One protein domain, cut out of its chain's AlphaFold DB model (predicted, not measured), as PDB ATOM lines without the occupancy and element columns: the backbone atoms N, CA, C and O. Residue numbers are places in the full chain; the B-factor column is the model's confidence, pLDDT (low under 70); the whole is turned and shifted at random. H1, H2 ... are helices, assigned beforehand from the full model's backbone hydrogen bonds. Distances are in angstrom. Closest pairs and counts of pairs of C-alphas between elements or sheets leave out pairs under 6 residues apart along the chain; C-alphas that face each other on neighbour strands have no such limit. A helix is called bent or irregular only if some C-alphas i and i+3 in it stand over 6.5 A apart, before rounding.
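AT A GLANCE: This is residues 260 to 308 and 328 to 400 of the 1159 residues of the protein "Hypothetical protein" of Timema genevievae (UniProt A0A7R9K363). Picture a small body of helices gathered round H5, with one long helix, H3, reaching out from it and making most of the longest axis. H1, the first part of H3, and H8 pack on H5 at steep angles, while H4 and H7 run the same way on the side of H5 away from H3; little H2 lies off at one corner and touches no helix. The printed part has 122 residues, with eight named helices, H1 to H8 in chain order, and no named strand, and its class is all helix. It is compact, with a radius of gyration of the C-alphas of 15.2 A, and spans 49 by 34 by 24 A.

HOW THE PARTS SIT: Begin at H3, residues 285 to 307, the longest helix. With residues 285 to 292 alone it touches the hub, H5, residues 349 to 360; the closest C-alphas, of Glu 289 and Leu 360, are 6.0 A apart, and the tilt is steep, 47 degrees, the same way. With residues 292 to 296 alone H3 only just touches H6, residues 362 to 365, with 3 pairs of C-alphas within 8 A; the closest are those of Ser 296 and His 362, 6.2 A apart. From H5 go to H1, residues 260 to 265: they touch at a steep tilt of 64 degrees, the closest C-alphas being those of Asn 263 and Arg 353, 5.8 A. H8, residues 386 to 398, touches H5 at a steep tilt of 50 degrees, closest at the C-alphas of Leu 352 and Leu 392, 6.7 A. H4, residues 329 to 341, only just touches H7, residues 374 to 382, with 3 pairs of C-alphas within 8 A; Ile 339 and Phe 377 have the closest C-alphas, 6.4 A, at a shallow tilt of 21 degrees. H4 and H5 are near each other, and H2, residues 272 to 275, is apart from H5. The helix packing is mostly crossed, with touching helices standing at steep tilts rather than along each other: of the 4 pairs H1 and H5, H3 and H5, H5 and H8, and H4 and H7, 1 is at a shallow tilt, H4 and H7 at 21 degrees. In H1, H7 and H8 every O i to N i+4 pair is within hydrogen-bond range; it is 18 of 19 in H3, 6 of 9 in H4, and 2 of 8 in H5, where 6 of 9 O i to N i+3 pairs are within range, and H2 and H6 are too short for an O i to N i+4 pair.

IN THESE COORDINATES: Find C-alpha 285 at (180.404, 207.392, 184.208); from there H3 runs 33.8 A to C-alpha 307 at (147.090, 202.255, 182.031). H5 is 19.5 A long, H8 18.5 A, H4 18.1 A and H7 12.1 A; H8 ends at C-alpha 398, (188.413, 202.611, 190.918). H4 and H5 are irregular, but only just: C-alphas 336 and 339 are 6.9 A apart, and 351 and 354 are 6.6 A apart.

THE WHOLE: The two C-alphas farthest apart are those of Gln 308 and Glu 387, 50.6 A. Residues 309 to 327 are cut out, and C-alphas 308 and 328 are 16.2 A apart across the cut. Of the links printed whole, none is long. The mean pLDDT of the printed part is 75.2; 42 residues are under 70, among them 294 to 308 and 328 to 338.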
ATOM      1  N   ALA A 260     178.618 197.076 171.027       51.09
ATOM      2  CA  ALA A 260     179.385 198.145 170.394       51.09
ATOM      3  C   ALA A 260     178.756 199.543 170.554       51.09
ATOM      4  O   ALA A 260     179.480 200.505 170.794       51.09
ATOM      5  N   CYS A 261     177.426 199.667 170.471       50.84
ATOM      6  CA  CYS A 261     176.740 200.954 170.609       50.84
ATOM      7  C   CYS A 261     176.857 201.490 172.038       50.84
ATOM      8  O   CYS A 261     177.202 202.652 172.238       50.84
ATOM      9  N   VAL A 262     176.635 200.628 173.035       59.56
ATOM     10  CA  VAL A 262     176.758 200.993 174.457       59.56
ATOM     11  C   VAL A 262     178.201 201.385 174.783       59.56
ATOM     12  O   VAL A 262     178.431 202.413 175.412       59.56
ATOM     13  N   ASN A 263     179.178 200.626 174.277       62.00
ATOM     14  CA  ASN A 263     180.599 200.911 174.482       62.00
ATOM     15  C   ASN A 263     181.058 202.244 173.881       62.00
ATOM     16  O   ASN A 263     182.012 202.822 174.394       62.00
ATOM     17  N   ALA A 264     180.410 202.721 172.816       58.09
ATOM     18  CA  ALA A 264     180.752 203.976 172.149       58.09
ATOM     19  C   ALA A 264     179.985 205.198 172.689       58.09
ATOM     20  O   ALA A 264     180.378 206.328 172.416       58.09
ATOM     21  N   SER A 265     178.897 204.991 173.440       55.50
ATOM     22  CA  SER A 265     177.967 206.070 173.816       55.50
ATOM     23  C   SER A 265     178.474 206.968 174.945       55.50
ATOM     24  O   SER A 265     178.049 208.114 175.045       55.50
ATOM     25  N   PHE A 266     179.371 206.459 175.793       73.88
ATOM     26  CA  PHE A 266     179.793 207.126 177.031       73.88
ATOM     27  C   PHE A 266     181.315 207.272 177.114       73.88
ATOM     28  O   PHE A 266     181.901 207.115 178.179       73.88
ATOM     29  N   LEU A 267     181.980 207.487 175.979       70.94
ATOM     30  CA  LEU A 267     183.433 207.656 175.924       70.94
ATOM     31  C   LEU A 267     183.850 209.018 176.494       70.94
ATOM     32  O   LEU A 267     183.158 210.013 176.287       70.94
ATOM     33  N   LEU A 268     185.006 209.065 177.166       70.12
ATOM     34  CA  LEU A 268     185.597 210.335 177.599       70.12
ATOM     35  C   LEU A 268     185.873 211.260 176.391       70.12
ATOM     36  O   LEU A 268     186.325 210.771 175.341       70.12
ATOM     37  N   PRO A 269     185.635 212.578 176.538       62.78
ATOM     38  CA  PRO A 269     185.831 213.558 175.473       62.78
ATOM     39  C   PRO A 269     187.318 213.755 175.131       62.78
ATOM     40  O   PRO A 269     188.204 213.218 175.794       62.78
ATOM     41  N   GLU A 270     187.585 214.533 174.076       63.00
ATOM     42  CA  GLU A 270     188.941 214.954 173.675       63.00
ATOM     43  C   GLU A 270     189.939 213.796 173.509       63.00
ATOM     44  O   GLU A 270     191.078 213.871 173.965       63.00
ATOM     45  N   ASP A 271     189.512 212.696 172.880       64.81
ATOM     46  CA  ASP A 271     190.368 211.536 172.587       64.81
ATOM     47  C   ASP A 271     190.944 210.824 173.838       64.81
ATOM     48  O   ASP A 271     191.671 209.835 173.721       64.81
ATOM     49  N   GLN A 272     190.553 211.228 175.054       59.56
ATOM     50  CA  GLN A 272     191.034 210.636 176.311       59.56
ATOM     51  C   GLN A 272     190.616 209.164 176.469       59.56
ATOM     52  O   GLN A 272     191.273 208.384 177.165       59.56
ATOM     53  N   HIS A 273     189.551 208.740 175.785       65.38
ATOM     54  CA  HIS A 273     189.092 207.351 175.768       65.38
ATOM     55  C   HIS A 273     190.046 206.382 175.045       65.38
ATOM     56  O   HIS A 273     189.977 205.176 175.305       65.38
ATOM     57  N   TYR A 274     190.956 206.875 174.188       63.94
ATOM     58  CA  TYR A 274     191.990 206.052 173.541       63.94
ATOM     59  C   TYR A 274     193.048 205.534 174.529       63.94
ATOM     60  O   TYR A 274     193.824 204.642 174.196       63.94
ATOM     61  N   CYS A 275     193.055 206.026 175.774       63.25
ATOM     62  CA  CYS A 275     193.868 205.491 176.867       63.25
ATOM     63  C   CYS A 275     193.229 204.276 177.575       63.25
ATOM     64  O   CYS A 275     193.616 203.945 178.705       63.25
ATOM     65  N   CYS A 276     192.250 203.617 176.942       78.12
ATOM     66  CA  CYS A 276     191.655 202.391 177.463       78.12
ATOM     67  C   CYS A 276     192.731 201.334 177.717       78.12
ATOM     68  O   CYS A 276     193.520 200.983 176.842       78.12
ATOM     69  N   SER A 277     192.784 200.831 178.942       82.56
ATOM     70  CA  SER A 277     193.782 199.863 179.380       82.56
ATOM     71  C   SER A 277     193.245 199.039 180.541       82.56
ATOM     72  O   SER A 277     192.195 199.331 181.113       82.56
ATOM     73  N   SER A 278     194.021 198.057 180.994       82.62
ATOM     74  CA  SER A 278     193.711 197.311 182.220       82.62
ATOM     75  C   SER A 278     193.538 198.196 183.465       82.62
ATOM     76  O   SER A 278     192.975 197.744 184.456       82.62
ATOM     77  N   ARG A 279     194.001 199.455 183.429       80.56
ATOM     78  CA  ARG A 279     193.933 200.407 184.548       80.56
ATOM     79  C   ARG A 279     192.902 201.519 184.375       80.56
ATOM     80  O   ARG A 279     192.604 202.162 185.380       80.56
ATOM     81  N   ASN A 280     192.421 201.769 183.158       83.31
ATOM     82  CA  ASN A 280     191.494 202.854 182.838       83.31
ATOM     83  C   ASN A 280     190.464 202.373 181.807       83.31
ATOM     84  O   ASN A 280     190.847 201.938 180.725       83.31
ATOM     85  N   HIS A 281     189.176 202.472 182.131       84.38
ATOM     86  CA  HIS A 281     188.088 202.059 181.242       84.38
ATOM     87  C   HIS A 281     187.799 203.074 180.124       84.38
ATOM     88  O   HIS A 281     187.238 202.694 179.100       84.38
ATOM     89  N   GLY A 282     188.178 204.349 180.267       78.94
ATOM     90  CA  GLY A 282     187.960 205.376 179.237       78.94
ATOM     91  C   GLY A 282     186.490 205.769 179.021       78.94
ATOM     92  O   GLY A 282     186.123 206.140 177.908       78.94
ATOM     93  N   LEU A 283     185.657 205.658 180.064       81.12
ATOM     94  CA  LEU A 283     184.233 206.028 180.045       81.12
ATOM     95  C   LEU A 283     183.976 207.246 180.935       81.12
ATOM     96  O   LEU A 283     184.578 207.347 182.003       81.12
ATOM     97  N   ASP A 284     183.025 208.086 180.542       81.81
ATOM     98  CA  ASP A 284     182.405 209.089 181.402       81.81
ATOM     99  C   ASP A 284     181.199 208.470 182.132       81.81
ATOM    100  O   ASP A 284     180.104 208.322 181.582       81.81
ATOM    101  N   ILE A 285     181.424 208.055 183.382       85.38
ATOM    102  CA  ILE A 285     180.404 207.392 184.208       85.38
ATOM    103  C   ILE A 285     179.283 208.369 184.592       85.38
ATOM    104  O   ILE A 285     178.125 207.962 184.636       85.38
ATOM    105  N   ASN A 286     179.592 209.653 184.794       82.50
ATOM    106  CA  ASN A 286     178.604 210.661 185.187       82.50
ATOM    107  C   ASN A 286     177.608 210.925 184.051       82.50
ATOM    108  O   ASN A 286     176.406 211.065 184.279       82.50
ATOM    109  N   VAL A 287     178.098 210.974 182.807       74.25
ATOM    110  CA  VAL A 287     177.237 211.091 181.621       74.25
ATOM    111  C   VAL A 287     176.385 209.835 181.446       74.25
ATOM    112  O   VAL A 287     175.191 209.948 181.162       74.25
ATOM    113  N   ALA A 288     176.960 208.646 181.657       77.44
ATOM    114  CA  ALA A 288     176.206 207.395 181.609       77.44
ATOM    115  C   ALA A 288     175.076 207.364 182.651       77.44
ATOM    116  O   ALA A 288     173.942 207.022 182.319       77.44
ATOM    117  N   GLU A 289     175.357 207.775 183.888       81.06
ATOM    118  CA  GLU A 289     174.371 207.840 184.966       81.06
ATOM    119  C   GLU A 289     173.224 208.796 184.624       81.06
ATOM    120  O   GLU A 289     172.069 208.371 184.591       81.06
ATOM    121  N   LYS A 290     173.532 210.043 184.238       71.56
ATOM    122  CA  LYS A 290     172.518 211.025 183.810       71.56
ATOM    123  C   LYS A 290     171.641 210.499 182.669       71.56
ATOM    124  O   LYS A 290     170.425 210.711 182.674       71.56
ATOM    125  N   ALA A 291     172.234 209.795 181.704       66.50
ATOM    126  CA  ALA A 291     171.502 209.209 180.586       66.50
ATOM    127  C   ALA A 291     170.529 208.108 181.047       66.50
ATOM    128  O   ALA A 291     169.359 208.121 180.660       66.50
ATOM    129  N   PHE A 292     170.966 207.187 181.912       74.44
ATOM    130  CA  PHE A 292     170.096 206.131 182.441       74.44
ATOM    131  C   PHE A 292     169.026 206.651 183.413       74.44
ATOM    132  O   PHE A 292     167.913 206.118 183.428       74.44
ATOM    133  N   THR A 293     169.302 207.721 184.164       72.50
ATOM    134  CA  THR A 293     168.293 208.430 184.970       72.50
ATOM    135  C   THR A 293     167.247 209.111 184.093       72.50
ATOM    136  O   THR A 293     166.064 209.108 184.415       72.50
ATOM    137  N   SER A 294     167.651 209.675 182.957       61.59
ATOM    138  CA  SER A 294     166.704 210.272 182.007       61.59
ATOM    139  C   SER A 294     165.821 209.199 181.361       61.59
ATOM    140  O   SER A 294     164.613 209.384 181.220       61.59
ATOM    141  N   LEU A 295     166.398 208.032 181.057       64.50
ATOM    142  CA  LEU A 295     165.676 206.876 180.523       64.50
ATOM    143  C   LEU A 295     164.580 206.371 181.472       64.50
ATOM    144  O   LEU A 295     163.482 206.046 181.020       64.50
ATOM    145  N   SER A 296     164.840 206.357 182.784       67.38
ATOM    146  CA  SER A 296     163.845 205.924 183.774       67.38
ATOM    147  C   SER A 296     162.606 206.822 183.793       67.38
ATOM    148  O   SER A 296     161.487 206.342 183.983       67.38
ATOM    149  N   ARG A 297     162.761 208.126 183.534       62.38
ATOM    150  CA  ARG A 297     161.633 209.069 183.448       62.38
ATOM    151  C   ARG A 297     160.733 208.766 182.247       62.38
ATOM    152  O   ARG A 297     159.511 208.793 182.384       62.38
ATOM    153  N   VAL A 298     161.327 208.423 181.102       55.19
ATOM    154  CA  VAL A 298     160.600 208.091 179.864       55.19
ATOM    155  C   VAL A 298     159.793 206.797 180.016       55.19
ATOM    156  O   VAL A 298     158.606 206.764 179.682       55.19
ATOM    157  N   GLU A 299     160.394 205.742 180.574       55.41
ATOM    158  CA  GLU A 299     159.698 204.465 180.795       55.41
ATOM    159  C   GLU A 299     158.486 204.643 181.731       55.41
ATOM    160  O   GLU A 299     157.380 204.205 181.407       55.41
ATOM    161  N   ASN A 300     158.638 205.408 182.817       54.62
ATOM    162  CA  ASN A 300     157.545 205.707 183.746       54.62
ATOM    163  C   ASN A 300     156.360 206.457 183.101       54.62
ATOM    164  O   ASN A 300     155.207 206.214 183.463       54.62
ATOM    165  N   MET A 301     156.615 207.357 182.144       48.69
ATOM    166  CA  MET A 301     155.559 208.091 181.430       48.69
ATOM    167  C   MET A 301     154.780 207.189 180.468       48.69
ATOM    168  O   MET A 301     153.550 207.166 180.502       48.69
ATOM    169  N   SER A 302     155.482 206.372 179.684       44.69
ATOM    170  CA  SER A 302     154.847 205.425 178.753       44.69
ATOM    171  C   SER A 302     153.998 204.349 179.458       44.69
ATOM    172  O   SER A 302     152.942 203.956 178.955       44.69
ATOM    173  N   ILE A 303     154.379 203.927 180.673       48.34
ATOM    174  CA  ILE A 303     153.567 203.029 181.514       48.34
ATOM    175  C   ILE A 303     152.274 203.719 181.987       48.34
ATOM    176  O   ILE A 303     151.208 203.097 181.969       48.34
ATOM    177  N   LYS A 304     152.323 205.006 182.365       40.62
ATOM    178  CA  LYS A 304     151.124 205.775 182.758       40.62
ATOM    179  C   LYS A 304     150.111 205.895 181.616       40.62
ATOM    180  O   LYS A 304     148.910 205.791 181.863       40.62
ATOM    181  N   GLU A 305     150.577 206.063 180.382       44.00
ATOM    182  CA  GLU A 305     149.716 206.150 179.192       44.00
ATOM    183  C   GLU A 305     149.080 204.803 178.821       44.00
ATOM    184  O   GLU A 305     147.916 204.753 178.415       44.00
ATOM    185  N   LEU A 306     149.791 203.691 179.037       40.66
ATOM    186  CA  LEU A 306     149.266 202.334 178.841       40.66
ATOM    187  C   LEU A 306     148.122 201.990 179.804       40.66
ATOM    188  O   LEU A 306     147.145 201.371 179.383       40.66
ATOM    189  N   TYR A 307     148.184 202.439 181.063       41.16
ATOM    190  CA  TYR A 307     147.090 202.255 182.031       41.16
ATOM    191  C   TYR A 307     145.827 203.064 181.695       41.16
ATOM    192  O   TYR A 307     144.745 202.748 182.192       41.16
ATOM    193  N   GLN A 308     145.938 204.084 180.840       37.06
ATOM    194  CA  GLN A 308     144.819 204.938 180.437       37.06
ATOM    195  C   GLN A 308     144.156 204.514 179.114       37.06
ATOM    196  O   GLN A 308     143.119 205.077 178.755       37.06
ATOM    197  N   SER A 328     159.041 196.935 179.436       54.00
ATOM    198  CA  SER A 328     159.403 198.030 178.528       54.00
ATOM    199  C   SER A 328     160.167 197.502 177.300       54.00
ATOM    200  O   SER A 328     160.839 196.463 177.333       54.00
ATOM    201  N   LEU A 329     160.044 198.182 176.156       52.03
ATOM    202  CA  LEU A 329     160.704 197.744 174.917       52.03
ATOM    203  C   LEU A 329     162.240 197.767 175.050       52.03
ATOM    204  O   LEU A 329     162.928 196.920 174.477       52.03
ATOM    205  N   ILE A 330     162.756 198.688 175.865       56.66
ATOM    206  CA  ILE A 330     164.174 198.824 176.213       56.66
ATOM    207  C   ILE A 330     164.643 197.607 177.010       56.66
ATOM    208  O   ILE A 330     165.621 196.963 176.621       56.66
ATOM    209  N   MET A 331     163.908 197.229 178.058       64.75
ATOM    210  CA  MET A 331     164.230 196.065 178.878       64.75
ATOM    211  C   MET A 331     164.266 194.776 178.045       64.75
ATOM    212  O   MET A 331     165.198 193.977 178.160       64.75
ATOM    213  N   ASN A 332     163.323 194.611 177.111       60.56
ATOM    214  CA  ASN A 332     163.337 193.490 176.167       60.56
ATOM    215  C   ASN A 332     164.602 193.467 175.295       60.56
ATOM    216  O   ASN A 332     165.162 192.400 175.052       60.56
ATOM    217  N   CYS A 333     165.082 194.619 174.824       58.12
ATOM    218  CA  CYS A 333     166.320 194.670 174.053       58.12
ATOM    219  C   CYS A 333     167.566 194.368 174.890       58.12
ATOM    220  O   CYS A 333     168.451 193.664 174.403       58.12
ATOM    221  N   VAL A 334     167.625 194.827 176.140       67.44
ATOM    222  CA  VAL A 334     168.719 194.482 177.059       67.44
ATOM    223  C   VAL A 334     168.774 192.967 177.287       67.44
ATOM    224  O   VAL A 334     169.832 192.356 177.128       67.44
ATOM    225  N   ILE A 335     167.628 192.347 177.582       67.94
ATOM    226  CA  ILE A 335     167.536 190.911 177.882       67.94
ATOM    227  C   ILE A 335     167.819 190.051 176.646       67.94
ATOM    228  O   ILE A 335     168.571 189.082 176.728       67.94
ATOM    229  N   ILE A 336     167.206 190.372 175.503       58.81
ATOM    230  CA  ILE A 336     167.235 189.502 174.317       58.81
ATOM    231  C   ILE A 336     168.497 189.731 173.480       58.81
ATOM    232  O   ILE A 336     169.018 188.779 172.900       58.81
ATOM    233  N   ASN A 337     169.000 190.967 173.411       56.81
ATOM    234  CA  ASN A 337     170.047 191.335 172.454       56.81
ATOM    235  C   ASN A 337     171.386 191.672 173.114       56.81
ATOM    236  O   ASN A 337     172.419 191.350 172.540       56.81
ATOM    237  N   LEU A 338     171.401 192.296 174.300       67.56
ATOM    238  CA  LEU A 338     172.649 192.750 174.921       67.56
ATOM    239  C   LEU A 338     173.284 191.676 175.812       67.56
ATOM    240  O   LEU A 338     174.409 191.255 175.549       67.56
ATOM    241  N   ILE A 339     172.577 191.197 176.839       75.12
ATOM    242  CA  ILE A 339     173.122 190.225 177.804       75.12
ATOM    243  C   ILE A 339     173.668 188.953 177.131       75.12
ATOM    244  O   ILE A 339     174.769 188.528 177.490       75.12
ATOM    245  N   PRO A 340     173.001 188.354 176.123       74.62
ATOM    246  CA  PRO A 340     173.515 187.155 175.464       74.62
ATOM    247  C   PRO A 340     174.832 187.366 174.700       74.62
ATOM    248  O   PRO A 340     175.514 186.390 174.394       74.62
ATOM    249  N   THR A 341     175.213 188.614 174.398       67.44
ATOM    250  CA  THR A 341     176.484 188.936 173.716       67.44
ATOM    251  C   THR A 341     177.685 188.988 174.662       67.44
ATOM    252  O   THR A 341     178.827 189.050 174.204       67.44
ATOM    253  N   LEU A 342     177.456 188.925 175.978       79.94
ATOM    254  CA  LEU A 342     178.496 188.966 177.002       79.94
ATOM    255  C   LEU A 342     179.248 187.626 177.067       79.94
ATOM    256  O   LEU A 342     178.838 186.677 177.740       79.94
ATOM    257  N   VAL A 343     180.358 187.536 176.330       77.31
ATOM    258  CA  VAL A 343     181.160 186.310 176.213       77.31
ATOM    259  C   VAL A 343     182.175 186.140 177.361       77.31
ATOM    260  O   VAL A 343     182.778 187.116 177.801       77.31
ATOM    261  N   PRO A 344     182.482 184.897 177.792       77.88
ATOM    262  CA  PRO A 344     183.469 184.606 178.849       77.88
ATOM    263  C   PRO A 344     184.900 185.112 178.597       77.88
ATOM    264  O   PRO A 344     185.701 185.250 179.520       77.88
ATOM    265  N   SER A 345     185.267 185.301 177.329       74.69
ATOM    266  CA  SER A 345     186.621 185.645 176.892       74.69
ATOM    267  C   SER A 345     186.527 186.754 175.847       74.69
ATOM    268  O   SER A 345     186.643 186.450 174.657       74.69
ATOM    269  N   PRO A 346     186.258 188.003 176.262       74.38
ATOM    270  CA  PRO A 346     186.156 189.111 175.326       74.38
ATOM    271  C   PRO A 346     187.468 189.275 174.543       74.38
ATOM    272  O   PRO A 346     188.542 189.033 175.099       74.38
ATOM    273  N   PRO A 347     187.392 189.640 173.252       63.88
ATOM    274  CA  PRO A 347     188.568 189.767 172.397       63.88
ATOM    275  C   PRO A 347     189.448 190.965 172.774       63.88
ATOM    276  O   PRO A 347     190.649 190.918 172.533       63.88
ATOM    277  N   ASP A 348     188.858 192.005 173.372       70.44
ATOM    278  CA  ASP A 348     189.540 193.237 173.768       70.44
ATOM    279  C   ASP A 348     188.998 193.789 175.100       70.44
ATOM    280  O   ASP A 348     187.834 193.555 175.451       70.44
ATOM    281  N   VAL A 349     189.833 194.536 175.833       73.75
ATOM    282  CA  VAL A 349     189.468 195.172 177.110       73.75
ATOM    283  C   VAL A 349     188.333 196.184 176.957       73.75
ATOM    284  O   VAL A 349     187.496 196.267 177.847       73.75
ATOM    285  N   GLU A 350     188.208 196.880 175.827       73.75
ATOM    286  CA  GLU A 350     187.105 197.813 175.554       73.75
ATOM    287  C   GLU A 350     185.736 197.130 175.598       73.75
ATOM    288  O   GLU A 350     184.740 197.748 175.965       73.75
ATOM    289  N   THR A 351     185.681 195.829 175.297       73.69
ATOM    290  CA  THR A 351     184.435 195.052 175.362       73.69
ATOM    291  C   THR A 351     183.902 194.962 176.796       73.69
ATOM    292  O   THR A 351     182.696 194.820 176.996       73.69
ATOM    293  N   LEU A 352     184.772 195.093 177.806       82.19
ATOM    294  CA  LEU A 352     184.391 195.040 179.218       82.19
ATOM    295  C   LEU A 352     183.612 196.279 179.687       82.19
ATOM    296  O   LEU A 352     182.987 196.225 180.744       82.19
ATOM    297  N   ARG A 353     183.601 197.375 178.917       83.62
ATOM    298  CA  ARG A 353     182.902 198.626 179.265       83.62
ATOM    299  C   ARG A 353     181.408 198.415 179.534       83.62
ATOM    300  O   ARG A 353     180.896 198.977 180.499       83.62
ATOM    301  N   VAL A 354     180.743 197.524 178.788       80.00
ATOM    302  CA  VAL A 354     179.328 197.163 179.023       80.00
ATOM    303  C   VAL A 354     179.086 196.664 180.452       80.00
ATOM    304  O   VAL A 354     178.046 196.962 181.030       80.00
ATOM    305  N   TYR A 355     180.039 195.947 181.057       90.06
ATOM    306  CA  TYR A 355     179.904 195.447 182.431       90.06
ATOM    307  C   TYR A 355     179.961 196.564 183.483       90.06
ATOM    308  O   TYR A 355     179.532 196.351 184.615       90.06
ATOM    309  N   VAL A 356     180.473 197.743 183.117       90.00
ATOM    310  CA  VAL A 356     180.498 198.942 183.963       90.00
ATOM    311  C   VAL A 356     179.265 199.813 183.704       90.00
ATOM    312  O   VAL A 356     178.655 200.320 184.639       90.00
ATOM    313  N   THR A 357     178.838 199.968 182.452       84.50
ATOM    314  CA  THR A 357     177.713 200.860 182.125       84.50
ATOM    315  C   THR A 357     176.351 200.225 182.392       84.50
ATOM    316  O   THR A 357     175.432 200.918 182.808       84.50
ATOM    317  N   LEU A 358     176.187 198.920 182.153       85.44
ATOM    318  CA  LEU A 358     174.878 198.263 182.214       85.44
ATOM    319  C   LEU A 358     174.218 198.283 183.611       85.44
ATOM    320  O   LEU A 358     173.012 198.513 183.660       85.44
ATOM    321  N   PRO A 359     174.943 198.127 184.738       91.69
ATOM    322  CA  PRO A 359     174.354 198.243 186.081       91.69
ATOM    323  C   PRO A 359     173.770 199.622 186.439       91.69
ATOM    324  O   PRO A 359     173.056 199.741 187.434       91.69
ATOM    325  N   LEU A 360     174.060 200.667 185.651       87.38
ATOM    326  CA  LEU A 360     173.431 201.987 185.802       87.38
ATOM    327  C   LEU A 360     171.989 202.010 185.278       87.38
ATOM    328  O   LEU A 360     171.251 202.948 185.563       87.38
ATOM    329  N   TYR A 361     171.568 200.994 184.518       85.19
ATOM    330  CA  TYR A 361     170.188 200.884 184.065       85.19
ATOM    331  C   TYR A 361     169.247 200.681 185.259       85.19
ATOM    332  O   TYR A 361     169.385 199.717 186.007       85.19
ATOM    333  N   HIS A 362     168.281 201.587 185.425       82.69
ATOM    334  CA  HIS A 362     167.412 201.675 186.606       82.69
ATOM    335  C   HIS A 362     166.654 200.382 186.950       82.69
ATOM    336  O   HIS A 362     166.441 200.100 188.125       82.69
ATOM    337  N   GLU A 363     166.300 199.546 185.970       83.19
ATOM    338  CA  GLU A 363     165.619 198.269 186.241       83.19
ATOM    339  C   GLU A 363     166.494 197.240 186.974       83.19
ATOM    340  O   GLU A 363     165.964 196.263 187.504       83.19
ATOM    341  N   PHE A 364     167.816 197.448 187.068       89.50
ATOM    342  CA  PHE A 364     168.663 196.642 187.955       89.50
ATOM    343  C   PHE A 364     168.315 196.836 189.435       89.50
ATOM    344  O   PHE A 364     168.518 195.903 190.214       89.50
ATOM    345  N   ASP A 365     167.751 197.986 189.816       88.88
ATOM    346  CA  ASP A 365     167.342 198.268 191.198       88.88
ATOM    347  C   ASP A 365     166.045 197.526 191.573       88.88
ATOM    348  O   ASP A 365     165.699 197.420 192.749       88.88
ATOM    349  N   ASN A 366     165.318 196.984 190.587       88.81
ATOM    350  CA  ASN A 366     164.081 196.244 190.798       88.81
ATOM    351  C   ASN A 366     164.355 194.733 190.947       88.81
ATOM    352  O   ASN A 366     164.600 194.041 189.948       88.81
ATOM    353  N   PRO A 367     164.248 194.158 192.162       89.69
ATOM    354  CA  PRO A 367     164.612 192.764 192.400       89.69
ATOM    355  C   PRO A 367     163.638 191.763 191.765       89.69
ATOM    356  O   PRO A 367     163.980 190.590 191.627       89.69
ATOM    357  N   LYS A 368     162.448 192.190 191.315       86.31
ATOM    358  CA  LYS A 368     161.493 191.310 190.612       86.31
ATOM    359  C   LYS A 368     162.046 190.781 189.291       86.31
ATOM    360  O   LYS A 368     161.608 189.734 188.823       86.31
ATOM    361  N   HIS A 369     163.010 191.485 188.706       85.06
ATOM    362  CA  HIS A 369     163.612 191.152 187.420       85.06
ATOM    363  C   HIS A 369     164.821 190.216 187.532       85.06
ATOM    364  O   HIS A 369     165.476 189.941 186.522       85.06
ATOM    365  N   TYR A 370     165.085 189.677 188.732       89.69
ATOM    366  CA  TYR A 370     166.274 188.877 189.025       89.69
ATOM    367  C   TYR A 370     166.529 187.766 188.005       89.69
ATOM    368  O   TYR A 370     167.667 187.562 187.596       89.69
ATOM    369  N   ASN A 371     165.488 187.059 187.563       86.00
ATOM    370  CA  ASN A 371     165.593 185.910 186.667       86.00
ATOM    371  C   ASN A 371     165.983 186.292 185.229       86.00
ATOM    372  O   ASN A 371     166.609 185.487 184.539       86.00
ATOM    373  N   VAL A 372     165.627 187.497 184.779       82.38
ATOM    374  CA  VAL A 372     165.821 187.957 183.395       82.38
ATOM    375  C   VAL A 372     166.957 188.967 183.238       82.38
ATOM    376  O   VAL A 372     167.533 189.046 182.155       82.38
ATOM    377  N   LEU A 373     167.313 189.705 184.294       86.75
ATOM    378  CA  LEU A 373     168.276 190.809 184.240       86.75
ATOM    379  C   LEU A 373     169.500 190.556 185.136       86.75
ATOM    380  O   LEU A 373     170.594 190.303 184.625       86.75
ATOM    381  N   GLN A 374     169.327 190.561 186.462       93.06
ATOM    382  CA  GLN A 374     170.434 190.494 187.426       93.06
ATOM    383  C   GLN A 374     171.153 189.136 187.401       93.06
ATOM    384  O   GLN A 374     172.382 189.101 187.372       93.06
ATOM    385  N   ASN A 375     170.424 188.016 187.368       91.81
ATOM    386  CA  ASN A 375     171.015 186.674 187.357       91.81
ATOM    387  C   ASN A 375     171.762 186.379 186.036       91.81
ATOM    388  O   ASN A 375     172.920 185.957 186.097       91.81
ATOM    389  N   PRO A 376     171.203 186.648 184.837       90.25
ATOM    390  CA  PRO A 376     171.958 186.526 183.588       90.25
ATOM    391  C   PRO A 376     173.202 187.424 183.527       90.25
ATOM    392  O   PRO A 376     174.263 186.964 183.092       90.25
ATOM    393  N   PHE A 377     173.113 188.667 184.015       93.38
ATOM    394  CA  PHE A 377     174.259 189.576 184.111       93.38
ATOM    395  C   PHE A 377     175.329 189.063 185.089       93.38
ATOM    396  O   PHE A 377     176.496 188.936 184.719       93.38
ATOM    397  N   GLY A 378     174.938 188.693 186.311       94.62
ATOM    398  CA  GLY A 378     175.834 188.125 187.320       94.62
ATOM    399  C   GLY A 378     176.498 186.834 186.833       94.62
ATOM    400  O   GLY A 378     177.710 186.666 186.946       94.62
ATOM    401  N   SER A 379     175.740 185.970 186.158       94.50
ATOM    402  CA  SER A 379     176.267 184.776 185.495       94.50
ATOM    403  C   SER A 379     177.318 185.114 184.434       94.50
ATOM    404  O   SER A 379     178.316 184.402 184.316       94.50
ATOM    405  N   ALA A 380     177.127 186.183 183.655       91.88
ATOM    406  CA  ALA A 380     178.114 186.633 182.674       91.88
ATOM    407  C   ALA A 380     179.395 187.152 183.351       91.88
ATOM    408  O   ALA A 380     180.490 186.827 182.895       91.88
ATOM    409  N   VAL A 381     179.273 187.890 184.461       94.38
ATOM    410  CA  VAL A 381     180.406 188.366 185.280       94.38
ATOM    411  C   VAL A 381     181.212 187.201 185.863       94.38
ATOM    412  O   VAL A 381     182.447 187.227 185.842       94.38
ATOM    413  N   LEU A 382     180.534 186.183 186.397       94.25
ATOM    414  CA  LEU A 382     181.173 185.021 187.027       94.25
ATOM    415  C   LEU A 382     181.839 184.090 186.005       94.25
ATOM    416  O   LEU A 382     182.830 183.439 186.325       94.25
ATOM    417  N   LYS A 383     181.344 184.055 184.761       93.81
ATOM    418  CA  LYS A 383     181.927 183.259 183.668       93.81
ATOM    419  C   LYS A 383     183.175 183.885 183.036       93.81
ATOM    420  O   LYS A 383     183.834 183.206 182.249       93.81
ATOM    421  N   LEU A 384     183.506 185.145 183.331       92.31
ATOM    422  CA  LEU A 384     184.694 185.801 182.778       92.31
ATOM    423  C   LEU A 384     185.978 185.037 183.133       92.31
ATOM    424  O   LEU A 384     186.210 184.683 184.289       92.31
ATOM    425  N   LYS A 385     186.859 184.840 182.145       91.19
ATOM    426  CA  LYS A 385     188.208 184.299 182.378       91.19
ATOM    427  C   LYS A 385     189.006 185.197 183.323       91.19
ATOM    428  O   LYS A 385     188.829 186.413 183.332       91.19
ATOM    429  N   THR A 386     189.961 184.597 184.033       91.62
ATOM    430  CA  THR A 386     190.767 185.232 185.087       91.62
ATOM    431  C   THR A 386     191.329 186.604 184.704       91.62
ATOM    432  O   THR A 386     191.209 187.540 185.484       91.62
ATOM    433  N   GLU A 387     191.885 186.767 183.500       88.06
ATOM    434  CA  GLU A 387     192.477 188.046 183.075       88.06
ATOM    435  C   GLU A 387     191.431 189.148 182.849       88.06
ATOM    436  O   GLU A 387     191.592 190.262 183.340       88.06
ATOM    437  N   ALA A 388     190.313 188.832 182.191       87.12
ATOM    438  CA  ALA A 388     189.217 189.781 181.992       87.12
ATOM    439  C   ALA A 388     188.522 190.133 183.320       87.12
ATOM    440  O   ALA A 388     188.196 191.291 183.574       87.12
ATOM    441  N   ALA A 389     188.357 189.141 184.200       92.00
ATOM    442  CA  ALA A 389     187.813 189.327 185.539       92.00
ATOM    443  C   ALA A 389     188.691 190.240 186.414       92.00
ATOM    444  O   ALA A 389     188.139 191.051 187.154       92.00
ATOM    445  N   LYS A 390     190.026 190.136 186.316       91.31
ATOM    446  CA  LYS A 390     190.969 191.037 187.003       91.31
ATOM    447  C   LYS A 390     190.834 192.477 186.510       91.31
ATOM    448  O   LYS A 390     190.783 193.383 187.330       91.31
ATOM    449  N   VAL A 391     190.746 192.687 185.192       90.88
ATOM    450  CA  VAL A 391     190.563 194.032 184.614       90.88
ATOM    451  C   VAL A 391     189.247 194.652 185.080       90.88
ATOM    452  O   VAL A 391     189.251 195.774 185.576       90.88
ATOM    453  N   LEU A 392     188.139 193.910 184.993       93.69
ATOM    454  CA  LEU A 392     186.841 194.390 185.472       93.69
ATOM    455  C   LEU A 392     186.871 194.704 186.976       93.69
ATOM    456  O   LEU A 392     186.359 195.739 187.390       93.69
ATOM    457  N   GLY A 393     187.511 193.850 187.781       91.75
ATOM    458  CA  GLY A 393     187.677 194.083 189.216       91.75
ATOM    459  C   GLY A 393     188.466 195.356 189.531       91.75
ATOM    460  O   GLY A 393     188.036 196.143 190.370       91.75
ATOM    461  N   LEU A 394     189.561 195.608 188.804       90.31
ATOM    462  CA  LEU A 394     190.344 196.846 188.911       90.31
ATOM    463  C   LEU A 394     189.556 198.090 188.489       90.31
ATOM    464  O   LEU A 394     189.811 199.178 188.996       90.31
ATOM    465  N   TRP A 395     188.638 197.964 187.533       92.38
ATOM    466  CA  TRP A 395     187.774 199.076 187.149       92.38
ATOM    467  C   TRP A 395     186.726 199.352 188.223       92.38
ATOM    468  O   TRP A 395     186.596 200.501 188.631       92.38
ATOM    469  N   TRP A 396     186.051 198.323 188.742       93.38
ATOM    470  CA  TRP A 396     185.091 198.469 189.840       93.38
ATOM    471  C   TRP A 396     185.715 198.996 191.135       93.38
ATOM    472  O   TRP A 396     185.063 199.755 191.838       93.38
ATOM    473  N   SER A 397     186.969 198.664 191.455       89.00
ATOM    474  CA  SER A 397     187.625 199.235 192.643       89.00
ATOM    475  C   SER A 397     187.967 200.725 192.489       89.00
ATOM    476  O   SER A 397     188.093 201.438 193.486       89.00
ATOM    477  N   LYS A 398     188.080 201.216 191.247       87.44
ATOM    478  CA  LYS A 398     188.413 202.611 190.918       87.44
ATOM    479  C   LYS A 398     187.214 203.524 190.668       87.44
ATOM    480  O   LYS A 398     187.409 204.736 190.608       87.44
ATOM    481  N   THR A 399     186.008 202.989 190.498       89.38
ATOM    482  CA  THR A 399     184.798 203.813 190.334       89.38
ATOM    483  C   THR A 399     184.453 204.572 191.623       89.38
ATOM    484  O   THR A 399     185.072 204.362 192.667       89.38
ATOM    485  N   ALA A 400     183.488 205.495 191.570       90.31
ATOM    486  CA  ALA A 400     183.005 206.210 192.755       90.31
ATOM    487  C   ALA A 400     182.414 205.249 193.809       90.31
ATOM    488  O   ALA A 400     181.923 204.171 193.465       90.31
TER     489      ALA A 400